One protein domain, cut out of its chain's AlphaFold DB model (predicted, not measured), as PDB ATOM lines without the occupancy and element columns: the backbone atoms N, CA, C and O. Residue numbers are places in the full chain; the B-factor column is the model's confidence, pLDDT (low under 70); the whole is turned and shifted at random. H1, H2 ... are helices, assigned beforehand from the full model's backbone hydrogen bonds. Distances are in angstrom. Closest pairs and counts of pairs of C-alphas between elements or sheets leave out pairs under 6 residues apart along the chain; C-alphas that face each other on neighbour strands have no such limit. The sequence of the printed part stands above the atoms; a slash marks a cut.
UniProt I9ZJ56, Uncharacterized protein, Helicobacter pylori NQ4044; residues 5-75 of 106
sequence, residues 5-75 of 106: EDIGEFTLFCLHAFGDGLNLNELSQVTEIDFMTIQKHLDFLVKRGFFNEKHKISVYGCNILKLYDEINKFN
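This is residues 5 to 75 of the 106 residues of an uncharacterized protein of Helicobacter pylori NQ4044 (UniProt I9ZJ56). Helices H3 and H4 form the two sides of a wide V, joined at its base by the loop of residues 48 to 58, with H1 lying in the opening of the V and H2 at the starting end of H3. H4 is the longest helix, and its last part, residues 69 to 75, sticks out from the body as a free arm at one end of the longest axis. The printed part has 71 residues with four named helices, in the order H1, H2, H3, H4 along the chain, and no named strand; its class is all helix. The whole is compact, with a radius of gyration of the C-alphas of 11.9 A, and the C-alphas span 35 by 23 by 22 A along the three main axes.

H1, residues 9 to 19, is joined by a tight link of 4 residues to H2, residues 24 to 31. These two are close but not clearly touching: their closest C-alphas, those of Ala 17 and Leu 27, are 7.3 A apart, and the helices run opposite ways at a steep tilt of 45 degrees. A tight link of 3 residues leads to H3, residues 35 to 47. H2 and H3 touch, H3 with residues 35 to 39 alone; the closest C-alphas, those of Ser 28 and Phe 35, are 5.4 A apart. They run opposite ways at a steep tilt of 66 degrees. H1 and H3 are close but not clearly touching, with the closest C-alphas, those of Thr 11 and Leu 45, 7.9 A apart; their lines are about perpendicular, at 86 degrees. A long link of 11 residues leads to H4, residues 59 to 75. H4 touches H1 with residues 61 to 65 alone, and the closest C-alphas, those of Leu 15 and Gly 61, are 7.1 A apart. H1 and H4 run opposite ways at a steep tilt of 60 degrees. H4 is apart from H2 and from H3. In H1, H2, H3 and H4 every pair of backbone O i and N i+4 is within hydrogen-bond range.

H1 begins at C-alpha 9, at (318.658, 300.286, 316.945), and measures 15.1 A from first to last C-alpha. H2, from Leu 24 to Thr 31, measures 10.5 A. H3 begins at C-alpha 35, at (321.596, 283.762, 323.707), and measures 18.4 A. H4 measures 24.4 A and ends at C-alpha 75, at (322.510, 313.912, 308.708).

The two C-alphas farthest apart are those of Met 36 and Phe 74, at 35.8 A, while the C-alphas of the first and last printed residues, Glu 5 and Asn 75, are 14.0 A apart. The printed part has no cut. The mean pLDDT of the printed part is 88.1, and residues 5 to 6 are under 70.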
ATOM      1  N   GLU A   5     312.850 303.983 309.790       62.34
ATOM      2  CA  GLU A   5     312.591 304.383 311.180       62.34
ATOM      3  C   GLU A   5     311.943 303.278 312.030       62.34
ATOM      4  O   GLU A   5     312.092 303.285 313.248       62.34
ATOM      5  N   ASP A   6     311.257 302.316 311.404       69.12
ATOM      6  CA  ASP A   6     310.648 301.176 312.095       69.12
ATOM      7  C   ASP A   6     311.690 300.070 312.394       69.12
ATOM      8  O   ASP A   6     311.394 299.101 313.099       69.12
ATOM      9  N   ILE A   7     312.920 300.203 311.874       80.06
ATOM     10  CA  ILE A   7     314.049 299.321 312.178       80.06
ATOM     11  C   ILE A   7     314.719 299.829 313.455       80.06
ATOM     12  O   ILE A   7     315.429 300.833 313.455       80.06
ATOM     13  N   GLY A   8     314.494 299.114 314.557       83.44
ATOM     14  CA  GLY A   8     315.063 299.470 315.853       83.44
ATOM     15  C   GLY A   8     316.596 299.418 315.873       83.44
ATOM     16  O   GLY A   8     317.222 298.643 315.148       83.44
ATOM     17  N   GLU A   9     317.199 300.201 316.770       85.62
ATOM     18  CA  GLU A   9     318.658 300.286 316.945       85.62
ATOM     19  C   GLU A   9     319.307 298.914 317.158       85.62
ATOM     20  O   GLU A   9     320.359 298.626 316.593       85.62
ATOM     21  N   PHE A  10     318.645 298.025 317.904       87.31
ATOM     22  CA  PHE A  10     319.154 296.676 318.143       87.31
ATOM     23  C   PHE A  10     319.203 295.814 316.871       87.31
ATOM     24  O   PHE A  10     320.125 295.022 316.684       87.31
ATOM     25  N   THR A  11     318.247 295.990 315.956       89.00
ATOM     26  CA  THR A  11     318.243 295.292 314.665       89.00
ATOM     27  C   THR A  11     319.396 295.764 313.786       89.00
ATOM     28  O   THR A  11     320.087 294.936 313.195       89.00
ATOM     29  N   LEU A  12     319.647 297.074 313.740       89.06
ATOM     30  CA  LEU A  12     320.790 297.649 313.027       89.06
ATOM     31  C   LEU A  12     322.116 297.175 313.621       89.06
ATOM     32  O   LEU A  12     323.017 296.781 312.884       89.06
ATOM     33  N   PHE A  13     322.208 297.136 314.950       88.81
ATOM     34  CA  PHE A  13     323.359 296.584 315.650       88.81
ATOM     35  C   PHE A  13     323.621 295.123 315.258       88.81
ATOM     36  O   PHE A  13     324.745 294.782 314.894       88.81
ATOM     37  N   CYS A  14     322.587 294.271 315.245       89.81
ATOM     38  CA  CYS A  14     322.727 292.884 314.795       89.81
ATOM     39  C   CYS A  14     323.179 292.809 313.326       89.81
ATOM     40  O   CYS A  14     324.048 292.009 312.993       89.81
ATOM     41  N   LEU A  15     322.630 293.650 312.442       89.38
ATOM     42  CA  LEU A  15     323.034 293.693 311.031       89.38
ATOM     43  C   LEU A  15     324.518 294.029 310.858       89.38
ATOM     44  O   LEU A  15     325.189 293.354 310.079       89.38
ATOM     45  N   HIS A  16     325.032 295.014 311.601       89.56
ATOM     46  CA  HIS A  16     326.460 295.330 311.607       89.56
ATOM     47  C   HIS A  16     327.290 294.172 312.156       89.56
ATOM     48  O   HIS A  16     328.170 293.683 311.461       89.56
ATOM     49  N   ALA A  17     326.965 293.672 313.350       89.56
ATOM     50  CA  ALA A  17     327.748 292.628 314.005       89.56
ATOM     51  C   ALA A  17     327.901 291.370 313.132       89.56
ATOM     52  O   ALA A  17     329.008 290.882 312.917       89.56
ATOM     53  N   PHE A  18     326.802 290.868 312.568       86.50
ATOM     54  CA  PHE A  18     326.854 289.705 311.682       86.50
ATOM     55  C   PHE A  18     327.443 290.029 310.302       86.50
ATOM     56  O   PHE A  18     328.031 289.149 309.672       86.50
ATOM     57  N   GLY A  19     327.306 291.270 309.822       83.88
ATOM     58  CA  GLY A  19     328.009 291.759 308.632       83.88
ATOM     59  C   GLY A  19     329.532 291.761 308.809       83.88
ATOM     60  O   GLY A  19     330.251 291.391 307.882       83.88
ATOM     61  N   ASP A  20     329.996 292.071 310.019       87.38
ATOM     62  CA  ASP A  20     331.406 292.089 310.426       87.38
ATOM     63  C   ASP A  20     331.940 290.696 310.812       87.38
ATOM     64  O   ASP A  20     333.119 290.532 311.123       87.38
ATOM     65  N   GLY A  21     331.089 289.666 310.747       87.00
ATOM     66  CA  GLY A  21     331.468 288.270 310.957       87.00
ATOM     67  C   GLY A  21     331.367 287.779 312.400       87.00
ATOM     68  O   GLY A  21     331.807 286.659 312.665       87.00
ATOM     69  N   LEU A  22     330.769 288.558 313.309       89.50
ATOM     70  CA  LEU A  22     330.490 288.084 314.663       89.50
ATOM     71  C   LEU A  22     329.470 286.944 314.620       89.50
ATOM     72  O   LEU A  22     328.551 286.914 313.798       89.50
ATOM     73  N   ASN A  23     329.618 286.014 315.553       89.00
ATOM     74  CA  ASN A  23     328.652 284.955 315.786       89.00
ATOM     75  C   ASN A  23     327.739 285.270 316.979       89.00
ATOM     76  O   ASN A  23     327.949 286.199 317.756       89.00
ATOM     77  N   LEU A  24     326.703 284.451 317.137       89.38
ATOM     78  CA  LEU A  24     325.682 284.641 318.161       89.38
ATOM     79  C   LEU A  24     326.231 284.600 319.598       89.38
ATOM     80  O   LEU A  24     325.745 285.329 320.459       89.38
ATOM     81  N   ASN A  25     327.240 283.768 319.861       90.56
ATOM     82  CA  ASN A  25     327.843 283.667 321.187       90.56
ATOM     83  C   ASN A  25     328.640 284.934 321.531       90.56
ATOM     84  O   ASN A  25     328.504 285.463 322.630       90.56
ATOM     85  N   GLU A  26     329.411 285.456 320.575       91.75
ATOM     86  CA  GLU A  26     330.112 286.739 320.720       91.75
ATOM     87  C   GLU A  26     329.119 287.886 320.932       91.75
ATOM     88  O   GLU A  26     329.300 288.714 321.822       91.75
ATOM     89  N   LEU A  27     328.023 287.897 320.169       90.94
ATOM     90  CA  LEU A  27     326.994 288.923 320.289       90.94
ATOM     91  C   LEU A  27     326.306 288.904 321.660       90.94
ATOM     92  O   LEU A  27     326.073 289.959 322.248       90.94
ATOM     93  N   SER A  28     326.019 287.712 322.189       92.81
ATOM     94  CA  SER A  28     325.448 287.534 323.529       92.81
ATOM     95  C   SER A  28     326.375 288.061 324.623       92.81
ATOM     96  O   SER A  28     325.918 288.755 325.528       92.81
ATOM     97  N   GLN A  29     327.681 287.821 324.505       91.94
ATOM     98  CA  GLN A  29     328.663 288.322 325.469       91.94
ATOM     99  C   GLN A  29     328.796 289.847 325.434       91.94
ATOM    100  O   GLN A  29     328.808 290.477 326.485       91.94
ATOM    101  N   VAL A  30     328.876 290.447 324.242       90.06
ATOM    102  CA  VAL A  30     329.077 291.901 324.091       90.06
ATOM    103  C   VAL A  30     327.852 292.700 324.534       90.06
ATOM    104  O   VAL A  30     327.987 293.816 325.027       90.06
ATOM    105  N   THR A  31     326.656 292.148 324.341       90.38
ATOM    106  CA  THR A  31     325.401 292.838 324.669       90.38
ATOM    107  C   THR A  31     324.898 292.554 326.077       90.38
ATOM    108  O   THR A  31     323.964 293.221 326.515       90.38
ATOM    109  N   GLU A  32     325.461 291.550 326.756       93.06
ATOM    110  CA  GLU A  32     324.925 290.981 328.001       93.06
ATOM    111  C   GLU A  32     323.464 290.496 327.870       93.06
ATOM    112  O   GLU A  32     322.767 290.285 328.865       93.06
ATOM    113  N   ILE A  33     322.984 290.285 326.638       92.06
ATOM    114  CA  ILE A  33     321.660 289.731 326.350       92.06
ATOM    115  C   ILE A  33     321.798 288.221 326.202       92.06
ATOM    116  O   ILE A  33     322.723 287.715 325.561       92.06
ATOM    117  N   ASP A  34     320.849 287.479 326.769       93.69
ATOM    118  CA  ASP A  34     320.879 286.027 326.703       93.69
ATOM    119  C   ASP A  34     320.785 285.509 325.258       93.69
ATOM    120  O   ASP A  34     320.052 286.028 324.408       93.69
ATOM    121  N   PHE A  35     321.521 284.430 325.003       92.25
ATOM    122  CA  PHE A  35     321.596 283.762 323.707       92.25
ATOM    123  C   PHE A  35     320.215 283.477 323.099       92.25
ATOM    124  O   PHE A  35     320.012 283.669 321.900       92.25
ATOM    125  N   MET A  36     319.247 283.035 323.912       94.06
ATOM    126  CA  MET A  36     317.923 282.642 323.428       94.06
ATOM    127  C   MET A  36     317.094 283.847 322.982       94.06
ATOM    128  O   MET A  36     316.343 283.748 322.011       94.06
ATOM    129  N   THR A  37     317.226 284.986 323.658       92.88
ATOM    130  CA  THR A  37     316.586 286.244 323.265       92.88
ATOM    131  C   THR A  37     317.160 286.765 321.955       92.88
ATOM    132  O   THR A  37     316.390 287.121 321.060       92.88
ATOM    133  N   ILE A  38     318.486 286.732 321.786       91.38
ATOM    134  CA  ILE A  38     319.105 287.135 320.517       91.38
ATOM    135  C   ILE A  38     318.707 286.170 319.394       91.38
ATOM    136  O   ILE A  38     318.316 286.628 318.322       91.38
ATOM    137  N   GLN A  39     318.711 284.854 319.634       91.31
ATOM    138  CA  GLN A  39     318.281 283.867 318.636       91.31
ATOM    139  C   GLN A  39     316.838 284.116 318.179       91.31
ATOM    140  O   GLN A  39     316.574 284.163 316.981       91.31
ATOM    141  N   LYS A  40     315.903 284.365 319.107       92.44
ATOM    142  CA  LYS A  40     314.511 284.710 318.760       92.44
ATOM    143  C   LYS A  40     314.424 285.980 317.915       92.44
ATOM    144  O   LYS A  40     313.590 286.062 317.011       92.44
ATOM    145  N   HIS A  41     315.258 286.974 318.215       90.94
ATOM    146  CA  HIS A  41     315.327 288.184 317.407       90.94
ATOM    147  C   HIS A  41     315.855 287.876 316.001       90.94
ATOM    148  O   HIS A  41     315.257 288.311 315.021       90.94
ATOM    149  N   LEU A  42     316.902 287.060 315.874       89.06
ATOM    150  CA  LEU A  42     317.430 286.641 314.574       89.06
ATOM    151  C   LEU A  42     316.419 285.852 313.755       89.06
ATOM    152  O   LEU A  42     316.253 286.148 312.575       89.06
ATOM    153  N   ASP A  43     315.675 284.934 314.368       91.12
ATOM    154  CA  ASP A  43     314.604 284.197 313.693       91.12
ATOM    155  C   ASP A  43     313.547 285.156 313.121       91.12
ATOM    156  O   ASP A  43     313.029 284.961 312.017       91.12
ATOM    157  N   PHE A  44     313.232 286.227 313.855       90.31
ATOM    158  CA  PHE A  44     312.369 287.295 313.360       90.31
ATOM    159  C   PHE A  44     313.003 288.035 312.173       90.31
ATOM    160  O   PHE A  44     312.324 288.264 311.171       90.31
ATOM    161  N   LEU A  45     314.295 288.359 312.227       90.19
ATOM    162  CA  LEU A  45     314.989 289.047 311.135       90.19
ATOM    163  C   LEU A  45     315.160 288.172 309.878       90.19
ATOM    164  O   LEU A  45     315.074 288.692 308.763       90.19
ATOM    165  N   VAL A  46     315.315 286.852 310.028       91.38
ATOM    166  CA  VAL A  46     315.280 285.884 308.917       91.38
ATOM    167  C   VAL A  46     313.910 285.907 308.240       91.38
ATOM    168  O   VAL A  46     313.831 286.045 307.020       91.38
ATOM    169  N   LYS A  47     312.814 285.875 309.012       91.31
ATOM    170  CA  LYS A  47     311.441 285.964 308.468       91.31
ATOM    171  C   LYS A  47     311.178 287.265 307.711       91.31
ATOM    172  O   LYS A  47     310.378 287.286 306.782       91.31
ATOM    173  N   ARG A  48     311.847 288.348 308.107       88.69
ATOM    174  CA  ARG A  48     311.789 289.657 307.440       88.69
ATOM    175  C   ARG A  48     312.726 289.768 306.231       88.69
ATOM    176  O   ARG A  48     312.716 290.787 305.551       88.69
ATOM    177  N   GLY A  49     313.525 288.738 305.953       91.00
ATOM    178  CA  GLY A  49     314.432 288.683 304.808       91.00
ATOM    179  C   GLY A  49     315.741 289.446 305.001       91.00
ATOM    180  O   GLY A  49     316.502 289.584 304.045       91.00
ATOM    181  N   PHE A  50     316.037 289.937 306.208       90.38
ATOM    182  CA  PHE A  50     317.305 290.604 306.515       90.38
ATOM    183  C   PHE A  50     318.479 289.619 306.572       90.38
ATOM    184  O   PHE A  50     319.581 289.937 306.126       90.38
ATOM    185  N   PHE A  51     318.222 288.412 307.074       89.56
ATOM    186  CA  PHE A  51     319.167 287.300 307.139       89.56
ATOM    187  C   PHE A  51     318.636 286.101 306.354       89.56
ATOM    188  O   PHE A  51     317.435 285.977 306.122       89.56
ATOM    189  N   ASN A  52     319.533 285.204 305.955       88.88
ATOM    190  CA  ASN A  52     319.159 283.878 305.469       88.88
ATOM    191  C   ASN A  52     319.121 282.847 306.611       88.88
ATOM    192  O   ASN A  52     319.536 283.124 307.732       88.88
ATOM    193  N   GLU A  53     318.689 281.624 306.300       85.06
ATOM    194  CA  GLU A  53     318.589 280.505 307.254       85.06
ATOM    195  C   GLU A  53     319.924 280.113 307.912       85.06
ATOM    196  O   GLU A  53     319.942 279.426 308.926       85.06
ATOM    197  N   LYS A  54     321.060 280.552 307.354       84.50
ATOM    198  CA  LYS A  54     322.400 280.344 307.925       84.50
ATOM    199  C   LYS A  54     322.857 281.524 308.791       84.50
ATOM    200  O   LYS A  54     324.051 281.639 309.054       84.50
ATOM    201  N   HIS A  55     321.943 282.425 309.154       78.31
ATOM    202  CA  HIS A  55     322.212 283.685 309.854       78.31
ATOM    203  C   HIS A  55     323.267 284.567 309.168       78.31
ATOM    204  O   HIS A  55     323.939 285.365 309.814       78.31
ATOM    205  N   LYS A  56     323.410 284.456 307.841       86.06
ATOM    206  CA  LYS A  56     324.216 285.398 307.057       86.06
ATOM    207  C   LYS A  56     323.329 286.514 306.539       86.06
ATOM    208  O   LYS A  56     322.210 286.254 306.091       86.06
ATOM    209  N   ILE A  57     323.840 287.741 306.592       89.62
ATOM    210  CA  ILE A  57     323.132 288.914 306.082       89.62
ATOM    211  C   ILE A  57     322.774 288.710 304.602       89.62
ATOM    212  O   ILE A  57     323.570 288.202 303.806       89.62
ATOM    213  N   SER A  58     321.536 289.035 304.245       91.38
ATOM    214  CA  SER A  58     321.040 288.921 302.877       91.38
ATOM    215  C   SER A  58     321.440 290.145 302.047       91.38
ATOM    216  O   SER A  58     321.848 291.179 302.577       91.38
ATOM    217  N   VAL A  59     321.254 290.077 300.724       91.19
ATOM    218  CA  VAL A  59     321.423 291.252 299.849       91.19
ATOM    219  C   VAL A  59     320.490 292.394 300.271       91.19
ATOM    220  O   VAL A  59     320.896 293.553 300.270       91.19
ATOM    221  N   TYR A  60     319.260 292.070 300.680       89.94
ATOM    222  CA  TYR A  60     318.306 293.050 301.196       89.94
ATOM    223  C   TYR A  60     318.814 293.700 302.490       89.94
ATOM    224  O   TYR A  60     318.859 294.927 302.569       89.94
ATOM    225  N   GLY A  61     319.284 292.900 303.455       89.44
ATOM    226  CA  GLY A  61     319.871 293.406 304.698       89.44
ATOM    227  C   GLY A  61     321.072 294.321 304.455       89.44
ATOM    228  O   GLY A  61     321.127 295.416 305.009       89.44
ATOM    229  N   CYS A  62     321.974 293.935 303.548       89.81
ATOM    230  CA  CYS A  62     323.111 294.766 303.144       89.81
ATOM    231  C   CYS A  62     322.682 296.109 302.538       89.81
ATOM    232  O   CYS A  62     323.304 297.136 302.808       89.81
ATOM    233  N   ASN A  63     321.642 296.121 301.702       90.00
ATOM    234  CA  ASN A  63     321.162 297.353 301.076       90.00
ATOM    235  C   ASN A  63     320.541 298.307 302.100       90.00
ATOM    236  O   ASN A  63     320.772 299.512 302.026       90.00
ATOM    237  N   ILE A  64     319.792 297.771 303.066       87.88
ATOM    238  CA  ILE A  64     319.223 298.559 304.162       87.88
ATOM    239  C   ILE A  64     320.327 299.161 305.031       87.88
ATOM    240  O   ILE A  64     320.271 300.351 305.328       87.88
ATOM    241  N   LEU A  65     321.350 298.372 305.372       88.00
ATOM    242  CA  LEU A  65     322.490 298.839 306.159       88.00
ATOM    243  C   LEU A  65     323.209 300.006 305.468       88.00
ATOM    244  O   LEU A  65     323.379 301.069 306.057       88.00
ATOM    245  N   LYS A  66     323.519 299.856 304.173       89.12
ATOM    246  CA  LYS A  66     324.131 300.923 303.365       89.12
ATOM    247  C   LYS A  66     323.280 302.187 303.325       89.12
ATOM    248  O   LYS A  66     323.807 303.288 303.442       89.12
ATOM    249  N   LEU A  67     321.969 302.041 303.139       87.19
ATOM    250  CA  LEU A  67     321.063 303.185 303.098       87.19
ATOM    251  C   LEU A  67     321.021 303.907 304.450       87.19
ATOM    252  O   LEU A  67     321.054 305.136 304.486       87.19
ATOM    253  N   TYR A  68     320.997 303.158 305.553       86.00
ATOM    254  CA  TYR A  68     321.049 303.713 306.902       86.00
ATOM    255  C   TYR A  68     322.358 304.474 307.166       86.00
ATOM    256  O   TYR A  68     322.324 305.609 307.650       86.00
ATOM    257  N   ASP A  69     323.500 303.904 306.778       86.56
ATOM    258  CA  ASP A  69     324.815 304.543 306.909       86.56
ATOM    259  C   ASP A  69     324.908 305.849 306.111       86.56
ATOM    260  O   ASP A  69     325.370 306.869 306.631       86.56
ATOM    261  N   GLU A  70     324.411 305.857 304.871       87.06
ATOM    262  CA  GLU A  70     324.382 307.060 304.035       87.06
ATOM    263  C   GLU A  70     323.443 308.135 304.603       87.06
ATOM    264  O   GLU A  70     323.817 309.310 304.652       87.06
ATOM    265  N   ILE A  71     322.264 307.759 305.118       84.69
ATOM    266  CA  ILE A  71     321.356 308.696 305.804       84.69
ATOM    267  C   ILE A  71     322.045 309.304 307.030       84.69
ATOM    268  O   ILE A  71     322.012 310.521 307.233       84.69
ATOM    269  N   ASN A  72     322.714 308.485 307.840       84.00
ATOM    270  CA  ASN A  72     323.434 308.961 309.018       84.00
ATOM    271  C   ASN A  72     324.591 309.888 308.657       84.00
ATOM    272  O   ASN A  72     324.781 310.924 309.302       84.00
ATOM    273  N   LYS A  73     325.349 309.560 307.611       86.00
ATOM    274  CA  LYS A  73     326.420 310.408 307.089       86.00
ATOM    275  C   LYS A  73     325.881 311.740 306.572       86.00
ATOM    276  O   LYS A  73     326.444 312.786 306.906       86.00
ATOM    277  N   PHE A  74     324.778 311.729 305.826       80.12
ATOM    278  CA  PHE A  74     324.102 312.938 305.353       80.12
ATOM    279  C   PHE A  74     323.639 313.814 306.523       80.12
ATOM    280  O   PHE A  74     323.949 315.004 306.582       80.12
ATOM    281  N   ASN A  75     322.988 313.211 307.518       82.38
ATOM    282  CA  ASN A  75     322.510 313.912 308.708       82.38
ATOM    283  C   ASN A  75     323.659 314.502 309.539       82.38
ATOM    284  O   ASN A  75     323.563 315.642 310.000       82.38
TER     285      ASN A  75